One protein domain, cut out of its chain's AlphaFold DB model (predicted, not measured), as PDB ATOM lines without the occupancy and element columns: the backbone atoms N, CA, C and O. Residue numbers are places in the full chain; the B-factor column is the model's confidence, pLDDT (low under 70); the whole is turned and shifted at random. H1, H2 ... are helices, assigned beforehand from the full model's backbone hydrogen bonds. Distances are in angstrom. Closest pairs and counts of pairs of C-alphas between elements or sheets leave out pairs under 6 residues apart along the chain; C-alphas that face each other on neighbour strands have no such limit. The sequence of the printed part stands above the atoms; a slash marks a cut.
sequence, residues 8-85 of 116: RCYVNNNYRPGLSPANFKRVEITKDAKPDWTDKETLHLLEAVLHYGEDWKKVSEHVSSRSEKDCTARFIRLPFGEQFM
ATOM      1  N   ARG A   8      89.273  45.364  57.092       90.50
ATOM      2  CA  ARG A   8      89.205  44.527  58.298       90.50
ATOM      3  C   ARG A   8      87.861  44.646  59.024       90.50
ATOM      4  O   ARG A   8      87.353  43.643  59.512       90.50
ATOM      5  N   CYS A   9      87.265  45.839  59.069       90.25
ATOM      6  CA  CYS A   9      85.939  46.041  59.659       90.25
ATOM      7  C   CYS A   9      84.836  45.388  58.823       90.25
ATOM      8  O   CYS A   9      83.906  44.829  59.395       90.25
ATOM      9  N   TYR A  10      84.967  45.410  57.493       90.38
ATOM     10  CA  TYR A  10      84.039  44.721  56.597       90.38
ATOM     11  C   TYR A  10      84.082  43.197  56.795       90.38
ATOM     12  O   TYR A  10      83.044  42.582  57.009       90.38
ATOM     13  N   VAL A  11      85.279  42.593  56.807       90.38
ATOM     14  CA  VAL A  11      85.445  41.133  56.970       90.38
ATOM     15  C   VAL A  11      84.992  40.643  58.350       90.38
ATOM     16  O   VAL A  11      84.409  39.570  58.457       90.38
ATOM     17  N   ASN A  12      85.215  41.431  59.401       91.19
ATOM     18  CA  ASN A  12      84.831  41.060  60.765       91.19
ATOM     19  C   ASN A  12      83.353  41.341  61.093       91.19
ATOM     20  O   ASN A  12      82.964  41.187  62.246       91.19
ATOM     21  N   ASN A  13      82.539  41.779  60.122       86.62
ATOM     22  CA  ASN A  13      81.157  42.233  60.336       86.62
ATOM     23  C   ASN A  13      81.024  43.334  61.405       86.62
ATOM     24  O   ASN A  13      80.007  43.456  62.085       86.62
ATOM     25  N   ASN A  14      82.055  44.171  61.536       86.88
ATOM     26  CA  ASN A  14      82.112  45.261  62.507       86.88
ATOM     27  C   ASN A  14      81.522  46.547  61.911       86.88
ATOM     28  O   ASN A  14      82.196  47.575  61.809       86.88
ATOM     29  N   TYR A  15      80.263  46.477  61.489       85.94
ATOM     30  CA  TYR A  15      79.480  47.608  61.002       85.94
ATOM     31  C   TYR A  15      78.186  47.764  61.801       85.94
ATOM     32  O   TYR A  15      77.787  46.870  62.545       85.94
ATOM     33  N   ARG A  16      77.551  48.940  61.702       84.69
ATOM     34  CA  ARG A  16      76.355  49.254  62.496       84.69
ATOM     35  C   ARG A  16      75.256  48.199  62.262       84.69
ATOM     36  O   ARG A  16      75.017  47.855  61.101       84.69
ATOM     37  N   PRO A  17      74.567  47.725  63.319       82.81
ATOM     38  CA  PRO A  17      73.413  46.841  63.175       82.81
ATOM     39  C   PRO A  17      72.378  47.440  62.217       82.81
ATOM     40  O   PRO A  17      72.086  48.634  62.291       82.81
ATOM     41  N   GLY A  18      71.857  46.622  61.300       84.25
ATOM     42  CA  GLY A  18      70.951  47.061  60.230       84.25
ATOM     43  C   GLY A  18      71.636  47.361  58.891       84.25
ATOM     44  O   GLY A  18      70.944  47.563  57.898       84.25
ATOM     45  N   LEU A  19      72.970  47.343  58.832       83.88
ATOM     46  CA  LEU A  19      73.715  47.317  57.571       83.88
ATOM     47  C   LEU A  19      74.011  45.869  57.169       83.88
ATOM     48  O   LEU A  19      74.227  45.010  58.022       83.88
ATOM     49  N   SER A  20      74.023  45.595  55.867       87.19
ATOM     50  CA  SER A  20      74.353  44.285  55.300       87.19
ATOM     51  C   SER A  20      75.558  44.389  54.358       87.19
ATOM     52  O   SER A  20      75.831  45.479  53.847       87.19
ATOM     53  N   PRO A  21      76.261  43.281  54.059       85.06
ATOM     54  CA  PRO A  21      77.376  43.288  53.111       85.06
ATOM     55  C   PRO A  21      77.002  43.853  51.731       85.06
ATOM     56  O   PRO A  21      77.823  44.497  51.090       85.06
ATOM     57  N   ALA A  22      75.741  43.694  51.309       86.88
ATOM     58  CA  ALA A  22      75.226  44.224  50.045       86.88
ATOM     59  C   ALA A  22      75.173  45.762  49.993       86.88
ATOM     60  O   ALA A  22      75.112  46.339  48.911       86.88
ATOM     61  N   ASN A  23      75.213  46.441  51.145       86.44
ATOM     62  CA  ASN A  23      75.258  47.902  51.211       86.44
ATOM     63  C   ASN A  23      76.664  48.467  50.963       86.44
ATOM     64  O   ASN A  23      76.814  49.681  50.830       86.44
ATOM     65  N   PHE A  24      77.691  47.615  50.906       86.75
ATOM     66  CA  PHE A  24      79.073  48.042  50.739       86.75
ATOM     67  C   PHE A  24      79.595  47.660  49.358       86.75
ATOM     68  O   PHE A  24      79.552  46.506  48.944       86.75
ATOM     69  N   LYS A  25      80.170  48.644  48.666       88.44
ATOM     70  CA  LYS A  25      80.983  48.423  47.469       88.44
ATOM     71  C   LYS A  25      82.448  48.643  47.811       88.44
ATOM     72  O   LYS A  25      82.782  49.546  48.580       88.44
ATOM     73  N   ARG A  26      83.333  47.835  47.226       84.75
ATOM     74  CA  ARG A  26      84.772  48.078  47.334       84.75
ATOM     75  C   ARG A  26      85.088  49.361  46.571       84.75
ATOM     76  O   ARG A  26      84.844  49.439  45.372       84.75
ATOM     77  N   VAL A  27      85.605  50.352  47.282       80.75
ATOM     78  CA  VAL A  27      86.164  51.563  46.684       80.75
ATOM     79  C   VAL A  27      87.677  51.473  46.773       80.75
ATOM     80  O   VAL A  27      88.230  51.161  47.829       80.75
ATOM     81  N   GLU A  28      88.350  51.689  45.652       75.88
ATOM     82  CA  GLU A  28      89.795  51.859  45.654       75.88
ATOM     83  C   GLU A  28      90.080  53.264  46.173       75.88
ATOM     84  O   GLU A  28      89.700  54.255  45.553       75.88
ATOM     85  N   ILE A  29      90.712  53.356  47.345       68.38
ATOM     86  CA  ILE A  29      91.252  54.625  47.829       68.38
ATOM     87  C   ILE A  29      92.516  54.873  47.008       68.38
ATOM     88  O   ILE A  29      93.627  54.534  47.424       68.38
ATOM     89  N   THR A  30      92.353  55.393  45.796       64.31
ATOM     90  CA  THR A  30      93.483  55.955  45.070       64.31
ATOM     91  C   THR A  30      93.974  57.148  45.883       64.31
ATOM     92  O   THR A  30      93.188  57.957  46.379       64.31
ATOM     93  N   LYS A  31      95.292  57.264  46.064       57.25
ATOM     94  CA  LYS A  31      95.901  58.434  46.727       57.25
ATOM     95  C   LYS A  31      95.576  59.746  45.991       57.25
ATOM     96  O   LYS A  31      95.762  60.821  46.548       57.25
ATOM     97  N   ASP A  32      95.048  59.626  44.776       55.56
ATOM     98  CA  ASP A  32      94.598  60.694  43.891       55.56
ATOM     99  C   ASP A  32      93.109  61.028  44.017       55.56
ATOM    100  O   ASP A  32      92.618  61.865  43.256       55.56
ATOM    101  N   ALA A  33      92.378  60.425  44.964       54.97
ATOM    102  CA  ALA A  33      91.069  60.912  45.387       54.97
ATOM    103  C   ALA A  33      91.257  62.259  46.104       54.97
ATOM    104  O   ALA A  33      91.153  62.375  47.326       54.97
ATOM    105  N   LYS A  34      91.626  63.281  45.327       60.75
ATOM    106  CA  LYS A  34      91.693  64.656  45.791       60.75
ATOM    107  C   LYS A  34      90.299  65.006  46.307       60.75
ATOM    108  O   LYS A  34      89.321  64.667  45.638       60.75
ATOM    109  N   PRO A  35      90.201  65.673  47.465       69.25
ATOM    110  CA  PRO A  35      88.916  66.084  48.004       69.25
ATOM    111  C   PRO A  35      88.142  66.874  46.950       69.25
ATOM    112  O   PRO A  35      88.747  67.584  46.130       69.25
ATOM    113  N   ASP A  36      86.818  66.743  46.976       78.12
ATOM    114  CA  ASP A  36      85.941  67.553  46.139       78.12
ATOM    115  C   ASP A  36      86.272  69.041  46.309       78.12
ATOM    116  O   ASP A  36      86.776  69.479  47.348       78.12
ATOM    117  N   TRP A  37      86.049  69.816  45.250       85.88
ATOM    118  CA  TRP A  37      86.292  71.252  45.282       85.88
ATOM    119  C   TRP A  37      85.377  71.904  46.304       85.88
ATOM    120  O   TRP A  37      84.155  71.853  46.168       85.88
ATOM    121  N   THR A  38      85.976  72.552  47.295       87.06
ATOM    122  CA  THR A  38      85.208  73.344  48.252       87.06
ATOM    123  C   THR A  38      84.728  74.645  47.607       87.06
ATOM    124  O   THR A  38      85.323  75.146  46.643       87.06
ATOM    125  N   ASP A  39      83.669  75.233  48.158       84.69
ATOM    126  CA  ASP A  39      83.158  76.523  47.684       84.69
ATOM    127  C   ASP A  39      84.225  77.618  47.802       84.69
ATOM    128  O   ASP A  39      84.394  78.422  46.891       84.69
ATOM    129  N   LYS A  40      85.026  77.586  48.874       88.12
ATOM    130  CA  LYS A  40      86.144  78.514  49.078       88.12
ATOM    131  C   LYS A  40      87.204  78.396  47.979       88.12
ATOM    132  O   LYS A  40      87.632  79.408  47.438       88.12
ATOM    133  N   GLU A  41      87.613  77.175  47.629       89.19
ATOM    134  CA  GLU A  41      88.560  76.954  46.525       89.19
ATOM    135  C   GLU A  41      87.972  77.398  45.181       89.19
ATOM    136  O   GLU A  41      88.683  77.953  44.346       89.19
ATOM    137  N   THR A  42      86.670  77.183  44.978       88.94
ATOM    138  CA  THR A  42      85.975  77.621  43.763       88.94
ATOM    139  C   THR A  42      85.930  79.151  43.672       88.94
ATOM    140  O   THR A  42      86.163  79.699  42.599       88.94
ATOM    141  N   LEU A  43      85.699  79.855  44.783       90.50
ATOM    142  CA  LEU A  43      85.728  81.320  44.828       90.50
ATOM    143  C   LEU A  43      87.120  81.882  44.521       90.50
ATOM    144  O   LEU A  43      87.232  82.762  43.673       90.50
ATOM    145  N   HIS A  44      88.175  81.338  45.136       91.44
ATOM    146  CA  HIS A  44      89.547  81.763  44.836       91.44
ATOM    147  C   HIS A  44      89.923  81.514  43.371       91.44
ATOM    148  O   HIS A  44      90.608  82.333  42.766       91.44
ATOM    149  N   LEU A  45      89.463  80.403  42.781       91.94
ATOM    150  CA  LEU A  45      89.659  80.134  41.356       91.94
ATOM    151  C   LEU A  45      89.025  81.234  40.497       91.94
ATOM    152  O   LEU A  45      89.660  81.722  39.568       91.94
ATOM    153  N   LEU A  46      87.795  81.642  40.810       90.75
ATOM    154  CA  LEU A  46      87.096  82.688  40.063       90.75
ATOM    155  C   LEU A  46      87.759  84.057  40.228       90.75
ATOM    156  O   LEU A  46      87.958  84.752  39.238       90.75
ATOM    157  N   GLU A  47      88.148  84.430  41.447       91.25
ATOM    158  CA  GLU A  47      88.876  85.677  41.714       91.25
ATOM    159  C   GLU A  47      90.195  85.740  40.936       91.25
ATOM    160  O   GLU A  47      90.497  86.748  40.291       91.25
ATOM    161  N   ALA A  48      90.947  84.638  40.939       92.50
ATOM    162  CA  ALA A  48      92.201  84.526  40.216       92.50
ATOM    163  C   ALA A  48      92.005  84.613  38.698       92.50
ATOM    164  O   ALA A  48      92.760  85.313  38.030       92.50
ATOM    165  N   VAL A  49      90.988  83.946  38.144       91.81
ATOM    166  CA  VAL A  49      90.667  84.038  36.709       91.81
ATOM    167  C   VAL A  49      90.231  85.458  36.337       91.81
ATOM    168  O   VAL A  49      90.605  85.952  35.279       91.81
ATOM    169  N   LEU A  50      89.509  86.164  37.211       89.62
ATOM    170  CA  LEU A  50      89.147  87.565  36.981       89.62
ATOM    171  C   LEU A  50      90.363  88.505  37.018       89.62
ATOM    172  O   LEU A  50      90.405  89.465  36.252       89.62
ATOM    173  N   HIS A  51      91.350  88.240  37.878       91.69
ATOM    174  CA  HIS A  51      92.567  89.055  37.983       91.69
ATOM    175  C   HIS A  51      93.606  88.757  36.897       91.69
ATOM    176  O   HIS A  51      94.251  89.678  36.395       91.69
ATOM    177  N   TYR A  52      93.808  87.480  36.568       91.19
ATOM    178  CA  TYR A  52      94.917  87.011  35.730       91.19
ATOM    179  C   TYR A  52      94.474  86.462  34.364       91.19
ATOM    180  O   TYR A  52      95.320  86.225  33.504       91.19
ATOM    181  N   GLY A  53      93.174  86.261  34.133       87.75
ATOM    182  CA  GLY A  53      92.643  85.726  32.879       87.75
ATOM    183  C   GLY A  53      93.056  84.272  32.634       87.75
ATOM    184  O   GLY A  53      92.836  83.400  33.473       87.75
ATOM    185  N   GLU A  54      93.661  84.020  31.472       84.75
ATOM    186  CA  GLU A  54      94.106  82.692  31.016       84.75
ATOM    187  C   GLU A  54      95.526  82.316  31.488       84.75
ATOM    188  O   GLU A  54      96.054  81.270  31.104       84.75
ATOM    189  N   ASP A  55      96.155  83.130  32.342       91.94
ATOM    190  CA  ASP A  55      97.448  82.820  32.962       91.94
ATOM    191  C   ASP A  55      97.292  81.716  34.035       91.94
ATOM    192  O   ASP A  55      97.454  81.951  35.237       91.94
ATOM    193  N   TRP A  56      97.005  80.475  33.618       90.44
ATOM    194  CA  TRP A  56      96.702  79.346  34.514       90.44
ATOM    195  C   TRP A  56      97.797  79.049  35.536       90.44
ATOM    196  O   TRP A  56      97.502  78.573  36.633       90.44
ATOM    197  N   LYS A  57      99.047  79.389  35.211       91.00
ATOM    198  CA  LYS A  57     100.171  79.322  36.144       91.00
ATOM    199  C   LYS A  57      99.950  80.221  37.361       91.00
ATOM    200  O   LYS A  57      99.921  79.718  38.484       91.00
ATOM    201  N   LYS A  58      99.677  81.513  37.144       90.50
ATOM    202  CA  LYS A  58      99.375  82.477  38.220       90.50
ATOM    203  C   LYS A  58      98.071  82.140  38.935       90.50
ATOM    204  O   LYS A  58      97.976  82.286  40.150       90.50
ATOM    205  N   VAL A  59      97.077  81.643  38.194       91.06
ATOM    206  CA  VAL A  59      95.802  81.195  38.770       91.06
ATOM    207  C   VAL A  59      96.019  80.038  39.746       91.06
ATOM    208  O   VAL A  59      95.498  80.067  40.859       91.06
ATOM    209  N   SER A  60      96.826  79.043  39.372       90.62
ATOM    210  CA  SER A  60      97.133  77.907  40.246       90.62
ATOM    211  C   SER A  60      97.937  78.319  41.482       90.62
ATOM    212  O   SER A  60      97.661  77.825  42.574       90.62
ATOM    213  N   GLU A  61      98.861  79.276  41.343       89.88
ATOM    214  CA  GLU A  61      99.597  79.856  42.471       89.88
ATOM    215  C   GLU A  61      98.639  80.558  43.447       89.88
ATOM    216  O   GLU A  61      98.744  80.368  44.659       89.88
ATOM    217  N   HIS A  62      97.646  81.290  42.932       87.44
ATOM    218  CA  HIS A  62      96.647  81.969  43.758       87.44
ATOM    219  C   HIS A  62      95.708  80.997  44.489       87.44
ATOM    220  O   HIS A  62      95.382  81.202  45.656       87.44
ATOM    221  N   VAL A  63      95.300  79.904  43.834       87.38
ATOM    222  CA  VAL A  63      94.476  78.863  44.470       87.38
ATOM    223  C   VAL A  63      95.301  78.041  45.471       87.38
ATOM    224  O   VAL A  63      94.751  77.600  46.480       87.38
ATOM    225  N   SER A  64      96.613  77.877  45.237       76.31
ATOM    226  CA  SER A  64      97.632  77.197  46.068       76.31
ATOM    227  C   SER A  64      97.385  75.710  46.392       76.31
ATOM    228  O   SER A  64      98.337  74.962  46.601       76.31
ATOM    229  N   SER A  65      96.134  75.240  46.419       75.00
ATOM    230  CA  SER A  65      95.753  73.864  46.762       75.00
ATOM    231  C   SER A  65      95.569  72.943  45.552       75.00
ATOM    232  O   SER A  65      95.378  71.736  45.720       75.00
ATOM    233  N   ARG A  66      95.598  73.478  44.324       82.19
ATOM    234  CA  ARG A  66      95.225  72.763  43.092       82.19
ATOM    235  C   ARG A  66      96.205  73.075  41.963       82.19
ATOM    236  O   ARG A  66      96.732  74.176  41.882       82.19
ATOM    237  N   SER A  67      96.448  72.102  41.082       87.06
ATOM    238  CA  SER A  67      97.343  72.299  39.932       87.06
ATOM    239  C   SER A  67      96.669  73.106  38.819       87.06
ATOM    240  O   SER A  67      95.441  73.174  38.754       87.06
ATOM    241  N   GLU A  68      97.458  73.658  37.894       89.56
ATOM    242  CA  GLU A  68      96.968  74.380  36.705       89.56
ATOM    243  C   GLU A  68      95.910  73.579  35.928       89.56
ATOM    244  O   GLU A  68      94.849  74.094  35.559       89.56
ATOM    245  N   LYS A  69      96.167  72.277  35.744       87.44
ATOM    246  CA  LYS A  69      95.255  71.354  35.055       87.44
ATOM    247  C   LYS A  69      93.947  71.167  35.818       87.44
ATOM    248  O   LYS A  69      92.885  71.139  35.201       87.44
ATOM    249  N   ASP A  70      94.018  71.058  37.145       88.19
ATOM    250  CA  ASP A  70      92.823  70.931  37.983       88.19
ATOM    251  C   ASP A  70      91.981  72.216  37.928       88.19
ATOM    252  O   ASP A  70      90.760  72.134  37.813       88.19
ATOM    253  N   CYS A  71      92.627  73.388  37.977       90.50
ATOM    254  CA  CYS A  71      91.976  74.700  37.917       90.50
ATOM    255  C   CYS A  71      91.224  74.897  36.596       90.50
ATOM    256  O   CYS A  71      90.038  75.226  36.601       90.50
ATOM    257  N   THR A  72      91.886  74.599  35.475       89.81
ATOM    258  CA  THR A  72      91.289  74.696  34.134       89.81
ATOM    259  C   THR A  72      90.095  73.749  33.998       89.81
ATOM    260  O   THR A  72      89.004  74.148  33.594       89.81
ATOM    261  N   ALA A  73      90.267  72.485  34.401       88.31
ATOM    262  CA  ALA A  73      89.201  71.489  34.337       88.31
ATOM    263  C   ALA A  73      88.009  71.851  35.236       88.31
ATOM    264  O   ALA A  73      86.862  71.593  34.870       88.31
ATOM    265  N   ARG A  74      88.260  72.448  36.411       87.69
ATOM    266  CA  ARG A  74      87.201  72.920  37.305       87.69
ATOM    267  C   ARG A  74      86.420  74.066  36.683       87.69
ATOM    268  O   ARG A  74      85.199  73.986  36.705       87.69
ATOM    269  N   PHE A  75      87.096  75.069  36.121       87.44
ATOM    270  CA  PHE A  75      86.456  76.231  35.498       87.44
ATOM    271  C   PHE A  75      85.488  75.818  34.380       87.44
ATOM    272  O   PHE A  75      84.339  76.253  34.360       87.44
ATOM    273  N   ILE A  76      85.912  74.880  33.527       85.88
ATOM    274  CA  ILE A  76      85.094  74.318  32.441       85.88
ATOM    275  C   ILE A  76      83.845  73.592  32.971       85.88
ATOM    276  O   ILE A  76      82.782  73.658  32.364       85.88
ATOM    277  N   ARG A  77      83.967  72.893  34.106       82.31
ATOM    278  CA  ARG A  77      82.882  72.111  34.726       82.31
ATOM    279  C   ARG A  77      81.909  72.947  35.563       82.31
ATOM    280  O   ARG A  77      80.979  72.375  36.132       82.31
ATOM    281  N   LEU A  78      82.131  74.254  35.716       82.06
ATOM    282  CA  LEU A  78      81.170  75.114  36.406       82.06
ATOM    283  C   LEU A  78      79.885  75.218  35.570       82.06
ATOM    284  O   LEU A  78      79.958  75.169  34.347       82.06
ATOM    285  N   PRO A  79      78.705  75.390  36.195       71.81
ATOM    286  CA  PRO A  79      77.416  75.406  35.491       71.81
ATOM    287  C   PRO A  79      77.264  76.548  34.467       71.81
ATOM    288  O   PRO A  79      76.314  76.557  33.696       71.81
ATOM    289  N   PHE A  80      78.199  77.498  34.441       68.81
ATOM    290  CA  PHE A  80      78.328  78.556  33.433       68.81
ATOM    291  C   PHE A  80      79.577  78.402  32.542       68.81
ATOM    292  O   PHE A  80      79.764  79.167  31.603       68.81
ATOM    293  N   GLY A  81      80.449  77.431  32.830       56.31
ATOM    294  CA  GLY A  81      81.693  77.170  32.103       56.31
ATOM    295  C   GLY A  81      81.465  76.703  30.663       56.31
ATOM    296  O   GLY A  81      82.275  77.004  29.790       56.31
ATOM    297  N   GLU A  82      80.326  76.061  30.383       55.97
ATOM    298  CA  GLU A  82      79.921  75.683  29.021       55.97
ATOM    299  C   GLU A  82      79.753  76.897  28.096       55.97
ATOM    300  O   GLU A  82      80.035  76.790  26.908       55.97
ATOM    301  N   GLN A  83      79.407  78.075  28.631       57.81
ATOM    302  CA  GLN A  83      79.317  79.311  27.846       57.81
ATOM    303  C   GLN A  83      80.695  79.819  27.378       57.81
ATOM    304  O   GLN A  83      80.781  80.561  26.403       57.81
ATOM    305  N   PHE A  84      81.778  79.421  28.055       59.19
ATOM    306  CA  PHE A  84      83.154  79.807  27.721       59.19
ATOM    307  C   PHE A  84      83.872  78.782  26.835       59.19
ATOM    308  O   PHE A  84      84.903  79.099  26.241       59.19
ATOM    309  N   MET A  85      83.341  77.560  26.702       58.47
ATOM    310  CA  MET A  85      83.783  76.640  25.659       58.47
ATOM    311  C   MET A  85      83.171  77.096  24.339       58.47
ATOM    312  O   MET A  85      82.054  76.720  24.002       58.47
TER     313      MET A  85
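Overview. This is residues 8 to 85 of the 116 residues of an uncharacterized protein of Zea mays (UniProt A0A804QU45). A tiny helix, H1, at one end is joined by a long link, residues 12 to 38, to a small three-helix head at the other. In the head H2 and H3 make a hairpin, and H4 stands about perpendicular to both. The printed part has 78 residues, under half of them in its named helices, H1 to H4 in chain order, with no named strand: all helix. It is extended, radius of gyration of the C-alphas 18.8 A, spanning 53 by 25 by 18 A.

Arrangement. H1, residues 8 to 11, touches no helix. H2, residues 39 to 52, touches H3, residues 56 to 63, at a steep tilt of 42 degrees, opposite ways; their closest C-alphas, Ala 48 and Val 59, are 5.1 A apart. H4, residues 68 to 76, touches H3, closest C-alphas Ser 60 and Glu 68 at 5.0 A, about perpendicular at 88 degrees. H2, with residues 45 to 46 alone, only just touches H4, with 3 pairs of C-alphas within 8 A, the closest Leu 45 and Cys 71 at 6.8 A. Every O i to N i+4 pair is within hydrogen-bond range in H2, H3 and H4; H1 is too short for one.

Along the chain. H1 begins at C-alpha 8 (89.205, 44.527, 58.298). H2 is 19.8 A long, H3 10.2 A and H4 12.6 A, ending at C-alpha 76 (85.094, 74.318, 32.441).

Size, cuts and confidence. The C-alphas farthest apart, Asn 12 and His 51, are 53.7 A apart. The printed part has no cut. Residues 14 to 19 and 27 to 33 stand free. pLDDT is under 70 at residues 29 to 35 and 80 to 85.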